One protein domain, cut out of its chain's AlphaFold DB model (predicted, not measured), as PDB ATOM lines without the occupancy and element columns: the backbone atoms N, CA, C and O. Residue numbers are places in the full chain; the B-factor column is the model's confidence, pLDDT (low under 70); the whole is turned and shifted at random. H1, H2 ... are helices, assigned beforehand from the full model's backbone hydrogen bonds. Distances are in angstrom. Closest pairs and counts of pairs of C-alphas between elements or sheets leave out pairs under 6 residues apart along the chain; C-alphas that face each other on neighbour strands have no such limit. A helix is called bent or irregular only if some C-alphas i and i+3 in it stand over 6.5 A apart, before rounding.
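Overview. This is residues 109 to 196 of the 323 residues of the protein "Deoxyguanosinetriphosphate triphosphohydrolase" of Klebsiella pneumoniae (UniProt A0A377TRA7). Three helices make the main body: H1 and H5 side by side, and H4 folded back into H5 as a helical hairpin. The short H2 and the longer H3 make a second lobe beyond one side of H4, where residues 142 to 147 stick out at the far end. The printed part has 88 residues with five named helices, H1 to H5 in order, and no named strand; the class is all helix. It is compact, with a radius of gyration of the C-alphas of 14.0 A, yet elongated in outline, spanning 42 by 27 by 20 A.

Along the chain. H1, residues 109 to 123, begins at C-alpha 109 (9.415, -76.231, -14.843) and is 21.2 A long. H2 is residues 132 to 138. H3, residues 146 to 159, is 20.1 A long and begins at C-alpha 146 (-13.139, -72.432, -43.579). H4, residues 162 to 175, is 19.2 A long and only just irregular: C-alphas 167 and 170 are 6.9 A apart. H5, residues 180 to 191, is 16.0 A long and ends at C-alpha 191 (15.935, -81.158, -25.655).

Arrangement. H1 touches H5 at a shallow tilt of 21 degrees, opposite ways; their closest C-alphas, Leu 120 and Asn 183, are 5.8 A apart. In the hairpin, H4 touches H5 with residues 171 to 174 alone, the closest C-alphas being Ile 174 and Glu 180 at 5.2 A. H1 and H4 are near each other. H2 is close to H4 but not clearly touching, with C-alphas Val 132 and Trp 173 closest at 6.5 A. H2 touches H3 at a steep tilt of 61 degrees, the closest C-alphas being Val 137 and Ala 152 at 6.2 A. H3 and H4 are apart. Every O i to N i+4 pair is within hydrogen-bond range in H1, H2, H3 and H5, and 8 of 10 are in H4.

Size, cuts and confidence. The C-alphas farthest apart, those of Asp 143 and His 194, are 42.8 A apart. The printed part has no cut, and no link is long. Residues 126 to 129 have pLDDT under 70; the mean of the printed part is 87.3.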
ATOM      1  N   THR A 109       8.554 -75.623 -13.820       96.94
ATOM      2  CA  THR A 109       9.415 -76.231 -14.843       96.94
ATOM      3  C   THR A 109       8.614 -76.641 -16.076       96.94
ATOM      4  O   THR A 109       9.042 -76.365 -17.188       96.94
ATOM      5  N   ASN A 110       7.420 -77.215 -15.890       96.06
ATOM      6  CA  ASN A 110       6.530 -77.578 -16.998       96.06
ATOM      7  C   ASN A 110       6.074 -76.323 -17.742       96.06
ATOM      8  O   ASN A 110       6.079 -76.286 -18.967       96.06
ATOM      9  N   ARG A 111       5.733 -75.267 -16.990       97.75
ATOM     10  CA  ARG A 111       5.375 -73.969 -17.569       97.75
ATOM     11  C   ARG A 111       6.536 -73.328 -18.319       97.75
ATOM     12  O   ARG A 111       6.306 -72.847 -19.415       97.75
ATOM     13  N   ALA A 112       7.762 -73.391 -17.796       98.19
ATOM     14  CA  ALA A 112       8.938 -72.892 -18.508       98.19
ATOM     15  C   ALA A 112       9.094 -73.564 -19.883       98.19
ATOM     16  O   ALA A 112       9.166 -72.856 -20.879       98.19
ATOM     17  N   PHE A 113       9.056 -74.900 -19.958       97.44
ATOM     18  CA  PHE A 113       9.160 -75.611 -21.241       97.44
ATOM     19  C   PHE A 113       7.984 -75.335 -22.180       97.44
ATOM     20  O   PHE A 113       8.203 -75.086 -23.362       97.44
ATOM     21  N   ALA A 114       6.749 -75.330 -21.670       96.56
ATOM     22  CA  ALA A 114       5.573 -75.016 -22.482       96.56
ATOM     23  C   ALA A 114       5.668 -73.607 -23.085       96.56
ATOM     24  O   ALA A 114       5.341 -73.396 -24.247       96.56
ATOM     25  N   THR A 115       6.148 -72.646 -22.298       96.69
ATOM     26  CA  THR A 115       6.345 -71.276 -22.752       96.69
ATOM     27  C   THR A 115       7.518 -71.151 -23.725       96.69
ATOM     28  O   THR A 115       7.368 -70.455 -24.719       96.69
ATOM     29  N   MET A 116       8.632 -71.860 -23.511       96.62
ATOM     30  CA  MET A 116       9.743 -71.919 -24.473       96.62
ATOM     31  C   MET A 116       9.288 -72.467 -25.828       96.62
ATOM     32  O   MET A 116       9.606 -71.880 -26.858       96.62
ATOM     33  N   LEU A 117       8.506 -73.554 -25.830       94.62
ATOM     34  CA  LEU A 117       7.949 -74.132 -27.053       94.62
ATOM     35  C   LEU A 117       6.968 -73.166 -27.736       94.62
ATOM     36  O   LEU A 117       7.051 -72.982 -28.944       94.62
ATOM     37  N   SER A 118       6.095 -72.496 -26.970       93.75
ATOM     38  CA  SER A 118       5.200 -71.451 -27.502       93.75
ATOM     39  C   SER A 118       5.993 -70.324 -28.157       93.75
ATOM     40  O   SER A 118       5.709 -69.962 -29.292       93.75
ATOM     41  N   THR A 119       7.030 -69.812 -27.481       93.31
ATOM     42  CA  THR A 119       7.888 -68.764 -28.036       93.31
ATOM     43  C   THR A 119       8.559 -69.230 -29.320       93.31
ATOM     44  O   THR A 119       8.504 -68.497 -30.300       93.31
ATOM     45  N   LEU A 120       9.140 -70.434 -29.335       92.56
ATOM     46  CA  LEU A 120       9.749 -71.029 -30.525       92.56
ATOM     47  C   LEU A 120       8.758 -71.047 -31.695       92.56
ATOM     48  O   LEU A 120       9.069 -70.526 -32.763       92.56
ATOM     49  N   CYS A 121       7.542 -71.558 -31.478       89.62
ATOM     50  CA  CYS A 121       6.515 -71.610 -32.515       89.62
ATOM     51  C   CYS A 121       6.073 -70.213 -32.976       89.62
ATOM     52  O   CYS A 121       5.863 -70.011 -34.167       89.62
ATOM     53  N   GLU A 122       5.947 -69.241 -32.072       88.56
ATOM     54  CA  GLU A 122       5.524 -67.870 -32.392       88.56
ATOM     55  C   GLU A 122       6.555 -67.117 -33.248       88.56
ATOM     56  O   GLU A 122       6.175 -66.371 -34.155       88.56
ATOM     57  N   ILE A 123       7.853 -67.314 -32.988       87.56
ATOM     58  CA  ILE A 123       8.935 -66.583 -33.669       87.56
ATOM     59  C   ILE A 123       9.469 -67.284 -34.927       87.56
ATOM     60  O   ILE A 123      10.364 -66.739 -35.580       87.56
ATOM     61  N   MET A 124       8.950 -68.465 -35.284       84.94
ATOM     62  CA  MET A 124       9.279 -69.178 -36.527       84.94
ATOM     63  C   MET A 124       8.712 -68.443 -37.742       84.94
ATOM     64  O   MET A 124       7.660 -68.789 -38.275       84.94
ATOM     65  N   GLN A 125       9.414 -67.395 -38.165       79.31
ATOM     66  CA  GLN A 125       9.066 -66.558 -39.310       79.31
ATOM     67  C   GLN A 125       9.836 -66.994 -40.555       79.31
ATOM     68  O   GLN A 125      11.016 -67.354 -40.484       79.31
ATOM     69  N   SER A 126       9.148 -66.962 -41.695       66.94
ATOM     70  CA  SER A 126       9.770 -67.139 -43.006       66.94
ATOM     71  C   SER A 126      10.411 -65.824 -43.494       66.94
ATOM     72  O   SER A 126      10.335 -64.802 -42.811       66.94
ATOM     73  N   LYS A 127      10.996 -65.834 -44.701       56.50
ATOM     74  CA  LYS A 127      11.467 -64.620 -45.406       56.50
ATOM     75  C   LYS A 127      10.352 -63.630 -45.752       56.50
ATOM     76  O   LYS A 127      10.621 -62.447 -45.953       56.50
ATOM     77  N   ASP A 128       9.119 -64.120 -45.843       59.59
ATOM     78  CA  ASP A 128       7.889 -63.328 -45.900       59.59
ATOM     79  C   ASP A 128       7.300 -63.242 -44.470       59.59
ATOM     80  O   ASP A 128       7.494 -64.187 -43.701       59.59
ATOM     81  N   PRO A 129       6.569 -62.183 -44.055       63.06
ATOM     82  CA  PRO A 129       6.122 -61.978 -42.666       63.06
ATOM     83  C   PRO A 129       5.193 -63.056 -42.076       63.06
ATOM     84  O   PRO A 129       4.653 -62.868 -40.985       63.06
ATOM     85  N   GLN A 130       4.954 -64.154 -42.791       73.62
ATOM     86  CA  GLN A 130       4.154 -65.281 -42.343       73.62
ATOM     87  C   GLN A 130       4.963 -66.251 -41.472       73.62
ATOM     88  O   GLN A 130       6.163 -66.475 -41.658       73.62
ATOM     89  N   ASN A 131       4.270 -66.838 -40.499       84.62
ATOM     90  CA  ASN A 131       4.802 -67.893 -39.650       84.62
ATOM     91  C   ASN A 131       4.937 -69.195 -40.460       84.62
ATOM     92  O   ASN A 131       3.978 -69.603 -41.113       84.62
ATOM     93  N   VAL A 132       6.100 -69.851 -40.396       84.62
ATOM     94  CA  VAL A 132       6.430 -71.048 -41.194       84.62
ATOM     95  C   VAL A 132       5.470 -72.206 -40.912       84.62
ATOM     96  O   VAL A 132       5.091 -72.920 -41.834       84.62
ATOM     97  N   ILE A 133       5.044 -72.373 -39.657       85.12
ATOM     98  CA  ILE A 133       4.115 -73.438 -39.257       85.12
ATOM     99  C   ILE A 133       2.758 -73.213 -39.922       85.12
ATOM    100  O   ILE A 133       2.161 -74.140 -40.461       85.12
ATOM    101  N   ILE A 134       2.279 -71.966 -39.896       83.38
ATOM    102  CA  ILE A 134       1.012 -71.604 -40.532       83.38
ATOM    103  C   ILE A 134       1.125 -71.816 -42.040       83.38
ATOM    104  O   ILE A 134       0.260 -72.482 -42.594       83.38
ATOM    105  N   ALA A 135       2.200 -71.333 -42.670       84.00
ATOM    106  CA  ALA A 135       2.434 -71.505 -44.101       84.00
ATOM    107  C   ALA A 135       2.420 -72.988 -44.511       84.00
ATOM    108  O   ALA A 135       1.668 -73.358 -45.402       84.00
ATOM    109  N   ASP A 136       3.134 -73.865 -43.798       85.50
ATOM    110  CA  ASP A 136       3.167 -75.308 -44.097       85.50
ATOM    111  C   ASP A 136       1.776 -75.967 -44.028       85.50
ATOM    112  O   ASP A 136       1.452 -76.850 -44.826       85.50
ATOM    113  N   VAL A 137       0.918 -75.510 -43.110       83.50
ATOM    114  CA  VAL A 137      -0.475 -75.973 -43.016       83.50
ATOM    115  C   VAL A 137      -1.338 -75.370 -44.129       83.50
ATOM    116  O   VAL A 137      -2.178 -76.063 -44.704       83.50
ATOM    117  N   THR A 138      -1.162 -74.086 -44.442       82.06
ATOM    118  CA  THR A 138      -2.068 -73.349 -45.332       82.06
ATOM    119  C   THR A 138      -1.683 -73.376 -46.806       82.06
ATOM    120  O   THR A 138      -2.549 -73.134 -47.641       82.06
ATOM    121  N   ASP A 139      -0.441 -73.713 -47.160       79.06
ATOM    122  CA  ASP A 139       0.075 -73.695 -48.541       79.06
ATOM    123  C   ASP A 139      -0.704 -74.620 -49.488       79.06
ATOM    124  O   ASP A 139      -0.712 -74.433 -50.705       79.06
ATOM    125  N   ARG A 140      -1.392 -75.625 -48.937       70.31
ATOM    126  CA  ARG A 140      -2.211 -76.585 -49.694       70.31
ATOM    127  C   ARG A 140      -3.657 -76.126 -49.894       70.31
ATOM    128  O   ARG A 140      -4.416 -76.794 -50.595       70.31
ATOM    129  N   ILE A 141      -4.050 -75.001 -49.297       79.69
ATOM    130  CA  ILE A 141      -5.418 -74.482 -49.342       79.69
ATOM    131  C   ILE A 141      -5.600 -73.616 -50.590       79.69
ATOM    132  O   ILE A 141      -5.116 -72.489 -50.664       79.69
ATOM    133  N   VAL A 142      -6.346 -74.132 -51.569       72.81
ATOM    134  CA  VAL A 142      -6.549 -73.469 -52.871       72.81
ATOM    135  C   VAL A 142      -7.705 -72.459 -52.855       72.81
ATOM    136  O   VAL A 142      -7.655 -71.466 -53.575       72.81
ATOM    137  N   ASP A 143      -8.754 -72.697 -52.061       80.25
ATOM    138  CA  ASP A 143     -10.017 -71.941 -52.130       80.25
ATOM    139  C   ASP A 143     -10.274 -70.989 -50.945       80.25
ATOM    140  O   ASP A 143     -11.286 -70.289 -50.934       80.25
ATOM    141  N   HIS A 144      -9.354 -70.944 -49.973       75.88
ATOM    142  CA  HIS A 144      -9.411 -70.131 -48.746       75.88
ATOM    143  C   HIS A 144     -10.737 -70.220 -47.964       75.88
ATOM    144  O   HIS A 144     -11.108 -69.279 -47.260       75.88
ATOM    145  N   SER A 145     -11.459 -71.337 -48.082       82.25
ATOM    146  CA  SER A 145     -12.671 -71.591 -47.303       82.25
ATOM    147  C   SER A 145     -12.353 -72.100 -45.888       82.25
ATOM    148  O   SER A 145     -11.316 -72.714 -45.640       82.25
ATOM    149  N   ASP A 146     -13.273 -71.885 -44.940       81.75
ATOM    150  CA  ASP A 146     -13.139 -72.432 -43.579       81.75
ATOM    151  C   ASP A 146     -13.098 -73.973 -43.588       81.75
ATOM    152  O   ASP A 146     -12.420 -74.586 -42.765       81.75
ATOM    153  N   GLU A 147     -13.808 -74.611 -44.526       84.06
ATOM    154  CA  GLU A 147     -13.836 -76.071 -44.662       84.06
ATOM    155  C   GLU A 147     -12.482 -76.624 -45.112       84.06
ATOM    156  O   GLU A 147     -11.971 -77.553 -44.485       84.06
ATOM    157  N   SER A 148     -11.854 -76.019 -46.126       84.19
ATOM    158  CA  SER A 148     -10.536 -76.456 -46.596       84.19
ATOM    159  C   SER A 148      -9.436 -76.201 -45.568       84.19
ATOM    160  O   SER A 148      -8.527 -77.020 -45.435       84.19
ATOM    161  N   PHE A 149      -9.541 -75.133 -44.769       83.50
ATOM    162  CA  PHE A 149      -8.652 -74.913 -43.627       83.50
ATOM    163  C   PHE A 149      -8.800 -75.996 -42.553       83.50
ATOM    164  O   PHE A 149      -7.802 -76.526 -42.061       83.50
ATOM    165  N   ILE A 150     -10.036 -76.366 -42.207       85.44
ATOM    166  CA  ILE A 150     -10.300 -77.455 -41.259       85.44
ATOM    167  C   ILE A 150      -9.741 -78.781 -41.783       85.44
ATOM    168  O   ILE A 150      -9.168 -79.546 -41.007       85.44
ATOM    169  N   ASP A 151      -9.900 -79.074 -43.071       86.38
ATOM    170  CA  ASP A 151      -9.397 -80.315 -43.656       86.38
ATOM    171  C   ASP A 151      -7.865 -80.346 -43.718       86.38
ATOM    172  O   ASP A 151      -7.272 -81.346 -43.309       86.38
ATOM    173  N   ALA A 152      -7.215 -79.234 -44.075       86.94
ATOM    174  CA  ALA A 152      -5.760 -79.106 -44.001       86.94
ATOM    175  C   ALA A 152      -5.234 -79.319 -42.569       86.94
ATOM    176  O   ALA A 152      -4.265 -80.050 -42.361       86.94
ATOM    177  N   LEU A 153      -5.908 -78.755 -41.561       86.69
ATOM    178  CA  LEU A 153      -5.568 -78.988 -40.155       86.69
ATOM    179  C   LEU A 153      -5.714 -80.457 -39.744       86.69
ATOM    180  O   LEU A 153      -4.876 -80.961 -38.998       86.69
ATOM    181  N   LYS A 154      -6.755 -81.159 -40.211       88.19
ATOM    182  CA  LYS A 154      -6.925 -82.596 -39.935       88.19
ATOM    183  C   LYS A 154      -5.808 -83.414 -40.565       88.19
ATOM    184  O   LYS A 154      -5.257 -84.283 -39.895       88.19
ATOM    185  N   GLU A 155      -5.487 -83.157 -41.832       89.44
ATOM    186  CA  GLU A 155      -4.400 -83.850 -42.524       89.44
ATOM    187  C   GLU A 155      -3.068 -83.633 -41.808       89.44
ATOM    188  O   GLU A 155      -2.354 -84.600 -41.540       89.44
ATOM    189  N   PHE A 156      -2.777 -82.385 -41.426       88.69
ATOM    190  CA  PHE A 156      -1.607 -82.055 -40.624       88.69
ATOM    191  C   PHE A 156      -1.598 -82.828 -39.300       88.69
ATOM    192  O   PHE A 156      -0.619 -83.501 -38.999       88.69
ATOM    193  N   TYR A 157      -2.693 -82.796 -38.535       87.81
ATOM    194  CA  TYR A 157      -2.776 -83.460 -37.231       87.81
ATOM    195  C   TYR A 157      -2.613 -84.987 -37.325       87.81
ATOM    196  O   TYR A 157      -2.003 -85.601 -36.456       87.81
ATOM    197  N   LEU A 158      -3.123 -85.614 -38.390       90.19
ATOM    198  CA  LEU A 158      -2.964 -87.054 -38.628       90.19
ATOM    199  C   LEU A 158      -1.542 -87.430 -39.062       90.19
ATOM    200  O   LEU A 158      -1.071 -88.516 -38.727       90.19
ATOM    201  N   ALA A 159      -0.877 -86.561 -39.824       89.94
ATOM    202  CA  ALA A 159       0.480 -86.790 -40.311       89.94
ATOM    203  C   ALA A 159       1.559 -86.410 -39.283       89.94
ATOM    204  O   ALA A 159       2.676 -86.916 -39.359       89.94
ATOM    205  N   CYS A 160       1.234 -85.529 -38.335       91.00
ATOM    206  CA  CYS A 160       2.179 -84.921 -37.411       91.00
ATOM    207  C   CYS A 160       1.925 -85.380 -35.969       91.00
ATOM    208  O   CYS A 160       1.312 -84.667 -35.177       91.00
ATOM    209  N   SER A 161       2.370 -86.597 -35.634       92.19
ATOM    210  CA  SER A 161       2.319 -87.097 -34.251       92.19
ATOM    211  C   SER A 161       3.190 -86.251 -33.321       92.19
ATOM    212  O   SER A 161       4.152 -85.649 -33.781       92.19
ATOM    213  N   ASP A 162       2.923 -86.253 -32.011       87.44
ATOM    214  CA  ASP A 162       3.721 -85.485 -31.037       87.44
ATOM    215  C   ASP A 162       5.224 -85.821 -31.106       87.44
ATOM    216  O   ASP A 162       6.070 -84.926 -31.048       87.44
ATOM    217  N   ASP A 163       5.560 -87.105 -31.285       88.06
ATOM    218  CA  ASP A 163       6.947 -87.559 -31.429       88.06
ATOM    219  C   ASP A 163       7.589 -87.032 -32.718       88.06
ATOM    220  O   ASP A 163       8.711 -86.531 -32.673       88.06
ATOM    221  N   TYR A 164       6.891 -87.114 -33.856       92.00
ATOM    222  CA  TYR A 164       7.393 -86.583 -35.129       92.00
ATOM    223  C   TYR A 164       7.474 -85.052 -35.097       92.00
ATOM    224  O   TYR A 164       8.453 -84.467 -35.556       92.00
ATOM    225  N   PHE A 165       6.476 -84.399 -34.500       89.69
ATOM    226  CA  PHE A 165       6.423 -82.955 -34.327       89.69
ATOM    227  C   PHE A 165       7.674 -82.457 -33.600       89.69
ATOM    228  O   PHE A 165       8.392 -81.605 -34.121       89.69
ATOM    229  N   LEU A 166       7.958 -83.010 -32.416       84.38
ATOM    230  CA  LEU A 166       9.055 -82.544 -31.569       84.38
ATOM    231  C   LEU A 166      10.440 -82.939 -32.087       84.38
ATOM    232  O   LEU A 166      11.360 -82.129 -31.982       84.38
ATOM    233  N   ASN A 167      10.608 -84.164 -32.591       84.50
ATOM    234  CA  ASN A 167      11.937 -84.685 -32.924       84.50
ATOM    235  C   ASN A 167      12.387 -84.350 -34.350       84.50
ATOM    236  O   ASN A 167      13.587 -84.202 -34.573       84.50
ATOM    237  N   ASP A 168      11.452 -84.203 -35.292       89.62
ATOM    238  CA  ASP A 168      11.765 -84.012 -36.709       89.62
ATOM    239  C   ASP A 168      11.190 -82.689 -37.230       89.62
ATOM    240  O   ASP A 168      11.933 -81.796 -37.649       89.62
ATOM    241  N   LYS A 169       9.865 -82.517 -37.150       90.94
ATOM    242  CA  LYS A 169       9.154 -81.448 -37.864       90.94
ATOM    243  C   LYS A 169       9.559 -80.045 -37.422       90.94
ATOM    244  O   LYS A 169       9.729 -79.155 -38.255       90.94
ATOM    245  N   VAL A 170       9.752 -79.842 -36.118       90.88
ATOM    246  CA  VAL A 170      10.245 -78.567 -35.579       90.88
ATOM    247  C   VAL A 170      11.626 -78.231 -36.150       90.88
ATOM    248  O   VAL A 170      11.853 -77.086 -36.531       90.88
ATOM    249  N   GLY A 171      12.525 -79.213 -36.269       90.31
ATOM    250  CA  GLY A 171      13.852 -79.025 -36.862       90.31
ATOM    251  C   GLY A 171      13.786 -78.603 -38.331       90.31
ATOM    252  O   GLY A 171      14.430 -77.625 -38.710       90.31
ATOM    253  N   GLU A 172      12.942 -79.271 -39.126       90.88
ATOM    254  CA  GLU A 172      12.723 -78.937 -40.544       90.88
ATOM    255  C   GLU A 172      12.307 -77.472 -40.730       90.88
ATOM    256  O   GLU A 172      12.857 -76.757 -41.567       90.88
ATOM    257  N   TRP A 173      11.344 -77.001 -39.933       91.38
ATOM    258  CA  TRP A 173      10.877 -75.622 -40.020       91.38
ATOM    259  C   TRP A 173      11.913 -74.605 -39.532       91.38
ATOM    260  O   TRP A 173      11.962 -73.486 -40.041       91.38
ATOM    261  N   ILE A 174      12.739 -74.969 -38.549       90.38
ATOM    262  CA  ILE A 174      13.825 -74.112 -38.071       90.38
ATOM    263  C   ILE A 174      14.849 -73.875 -39.180       90.38
ATOM    264  O   ILE A 174      15.239 -72.724 -39.386       90.38
ATOM    265  N   ASP A 175      15.236 -74.924 -39.907       89.19
ATOM    266  CA  ASP A 175      16.242 -74.860 -40.975       89.19
ATOM    267  C   ASP A 175      15.827 -73.966 -42.157       89.19
ATOM    268  O   ASP A 175      16.681 -73.471 -42.892       89.19
ATOM    269  N   ILE A 176      14.524 -73.732 -42.337       86.19
ATOM    270  CA  ILE A 176      13.984 -72.850 -43.385       86.19
ATOM    271  C   ILE A 176      13.533 -71.475 -42.858       86.19
ATOM    272  O   ILE A 176      13.068 -70.647 -43.644       86.19
ATOM    273  N   SER A 177      13.649 -71.225 -41.549       85.50
ATOM    274  CA  SER A 177      13.252 -69.964 -40.908       85.50
ATOM    275  C   SER A 177      14.388 -68.938 -40.893       85.50
ATOM    276  O   SER A 177      15.550 -69.284 -40.704       85.50
ATOM    277  N   ASP A 178      14.063 -67.647 -40.986       84.31
ATOM    278  CA  ASP A 178      15.072 -66.577 -40.859       84.31
ATOM    279  C   ASP A 178      15.549 -66.382 -39.407       84.31
ATOM    280  O   ASP A 178      16.565 -65.736 -39.137       84.31
ATOM    281  N   THR A 179      14.819 -66.958 -38.448       83.81
ATOM    282  CA  THR A 179      15.140 -66.968 -37.018       83.81
ATOM    283  C   THR A 179      15.908 -68.224 -36.587       83.81
ATOM    284  O   THR A 179      16.026 -68.481 -35.387       83.81
ATOM    285  N   GLU A 180      16.494 -68.964 -37.542       85.69
ATOM    286  CA  GLU A 180      17.194 -70.245 -37.353       85.69
ATOM    287  C   GLU A 180      18.091 -70.266 -36.107       85.69
ATOM    288  O   GLU A 180      17.908 -71.102 -35.226       85.69
ATOM    289  N   ALA A 181      19.033 -69.324 -35.984       87.88
ATOM    290  CA  ALA A 181      20.001 -69.317 -34.884       87.88
ATOM    291  C   ALA A 181      19.342 -69.201 -33.496       87.88
ATOM    292  O   ALA A 181      19.790 -69.838 -32.542       87.88
ATOM    293  N   VAL A 182      18.273 -68.404 -33.379       90.88
ATOM    294  CA  VAL A 182      17.525 -68.237 -32.123       90.88
ATOM    295  C   VAL A 182      16.695 -69.486 -31.836       90.88
ATOM    296  O   VAL A 182      16.724 -69.995 -30.716       90.88
ATOM    297  N   ASN A 183      16.007 -70.023 -32.845       91.31
ATOM    298  CA  ASN A 183      15.147 -71.191 -32.672       91.31
ATOM    299  C   ASN A 183      15.947 -72.457 -32.362       91.31
ATOM    300  O   ASN A 183      15.545 -73.218 -31.484       91.31
ATOM    301  N   LYS A 184      17.106 -72.659 -33.013       92.19
ATOM    302  CA  LYS A 184      18.024 -73.773 -32.716       92.19
ATOM    303  C   LYS A 184      18.456 -73.756 -31.260       92.19
ATOM    304  O   LYS A 184      18.460 -74.803 -30.623       92.19
ATOM    305  N   LYS A 185      18.759 -72.573 -30.720       93.69
ATOM    306  CA  LYS A 185      19.109 -72.429 -29.306       93.69
ATOM    307  C   LYS A 185      17.948 -72.836 -28.393       93.69
ATOM    308  O   LYS A 185      18.145 -73.640 -27.490       93.69
ATOM    309  N   ILE A 186      16.745 -72.302 -28.627       94.50
ATOM    310  CA  ILE A 186      15.578 -72.616 -27.787       94.50
ATOM    311  C   ILE A 186      15.246 -74.114 -27.856       94.50
ATOM    312  O   ILE A 186      14.965 -74.718 -26.822       94.50
ATOM    313  N   LEU A 187      15.313 -74.724 -29.044       92.75
ATOM    314  CA  LEU A 187      15.094 -76.160 -29.218       92.75
ATOM    315  C   LEU A 187      16.144 -76.990 -28.469       92.75
ATOM    316  O   LEU A 187      15.778 -77.922 -27.752       92.75
ATOM    317  N   ASP A 188      17.425 -76.636 -28.591       93.12
ATOM    318  CA  ASP A 188      18.513 -77.302 -27.868       93.12
ATOM    319  C   ASP A 188      18.301 -77.223 -26.349       93.12
ATOM    320  O   ASP A 188      18.398 -78.234 -25.652       93.12
ATOM    321  N   ASP A 189      17.894 -76.057 -25.839       95.31
ATOM    322  CA  ASP A 189      17.572 -75.883 -24.424       95.31
ATOM    323  C   ASP A 189      16.381 -76.754 -23.979       95.31
ATOM    324  O   ASP A 189      16.376 -77.279 -22.861       95.31
ATOM    325  N   ILE A 190      15.367 -76.956 -24.828       93.94
ATOM    326  CA  ILE A 190      14.247 -77.865 -24.533       93.94
ATOM    327  C   ILE A 190      14.742 -79.318 -24.477       93.94
ATOM    328  O   ILE A 190      14.514 -80.001 -23.472       93.94
ATOM    329  N   ILE A 191      15.448 -79.775 -25.516       91.12
ATOM    330  CA  ILE A 191      15.935 -81.158 -25.655       91.12
ATOM    331  C   ILE A 191      16.898 -81.514 -24.516       91.12
ATOM    332  O   ILE A 191      16.749 -82.551 -23.865       91.12
ATOM    333  N   ASN A 192      17.834 -80.615 -24.204       94.12
ATOM    334  CA  ASN A 192      18.847 -80.810 -23.166       94.12
ATOM    335  C   ASN A 192      18.356 -80.451 -21.755       94.12
ATOM    336  O   ASN A 192      19.132 -80.456 -20.798       94.12
ATOM    337  N   ARG A 193      17.052 -80.192 -21.589       95.50
ATOM    338  CA  ARG A 193      16.402 -79.896 -20.302       95.50
ATOM    339  C   ARG A 193      17.027 -78.714 -19.560       95.50
ATOM    340  O   ARG A 193      17.251 -78.755 -18.346       95.50
ATOM    341  N   HIS A 194      17.243 -77.632 -20.284       96.50
ATOM    342  CA  HIS A 194      17.725 -76.348 -19.804       96.50
ATOM    343  C   HIS A 194      16.585 -75.318 -19.772       96.50
ATOM    344  O   HIS A 194      16.557 -74.387 -20.575       96.50
ATOM    345  N   PRO A 195      15.618 -75.446 -18.843       97.44
ATOM    346  CA  PRO A 195      14.467 -74.561 -18.820       97.44
ATOM    347  C   PRO A 195      14.887 -73.118 -18.531       97.44
ATOM    348  O   PRO A 195      15.797 -72.858 -17.733       97.44
ATOM    349  N   TRP A 196      14.144 -72.173 -19.102       97.94
ATOM    350  CA  TRP A 196      14.265 -70.763 -18.753       97.94
ATOM    351  C   TRP A 196      14.119 -70.524 -17.248       97.94
ATOM    352  O   TRP A 196      13.377 -71.196 -16.522       97.94
TER     353      TRP A 196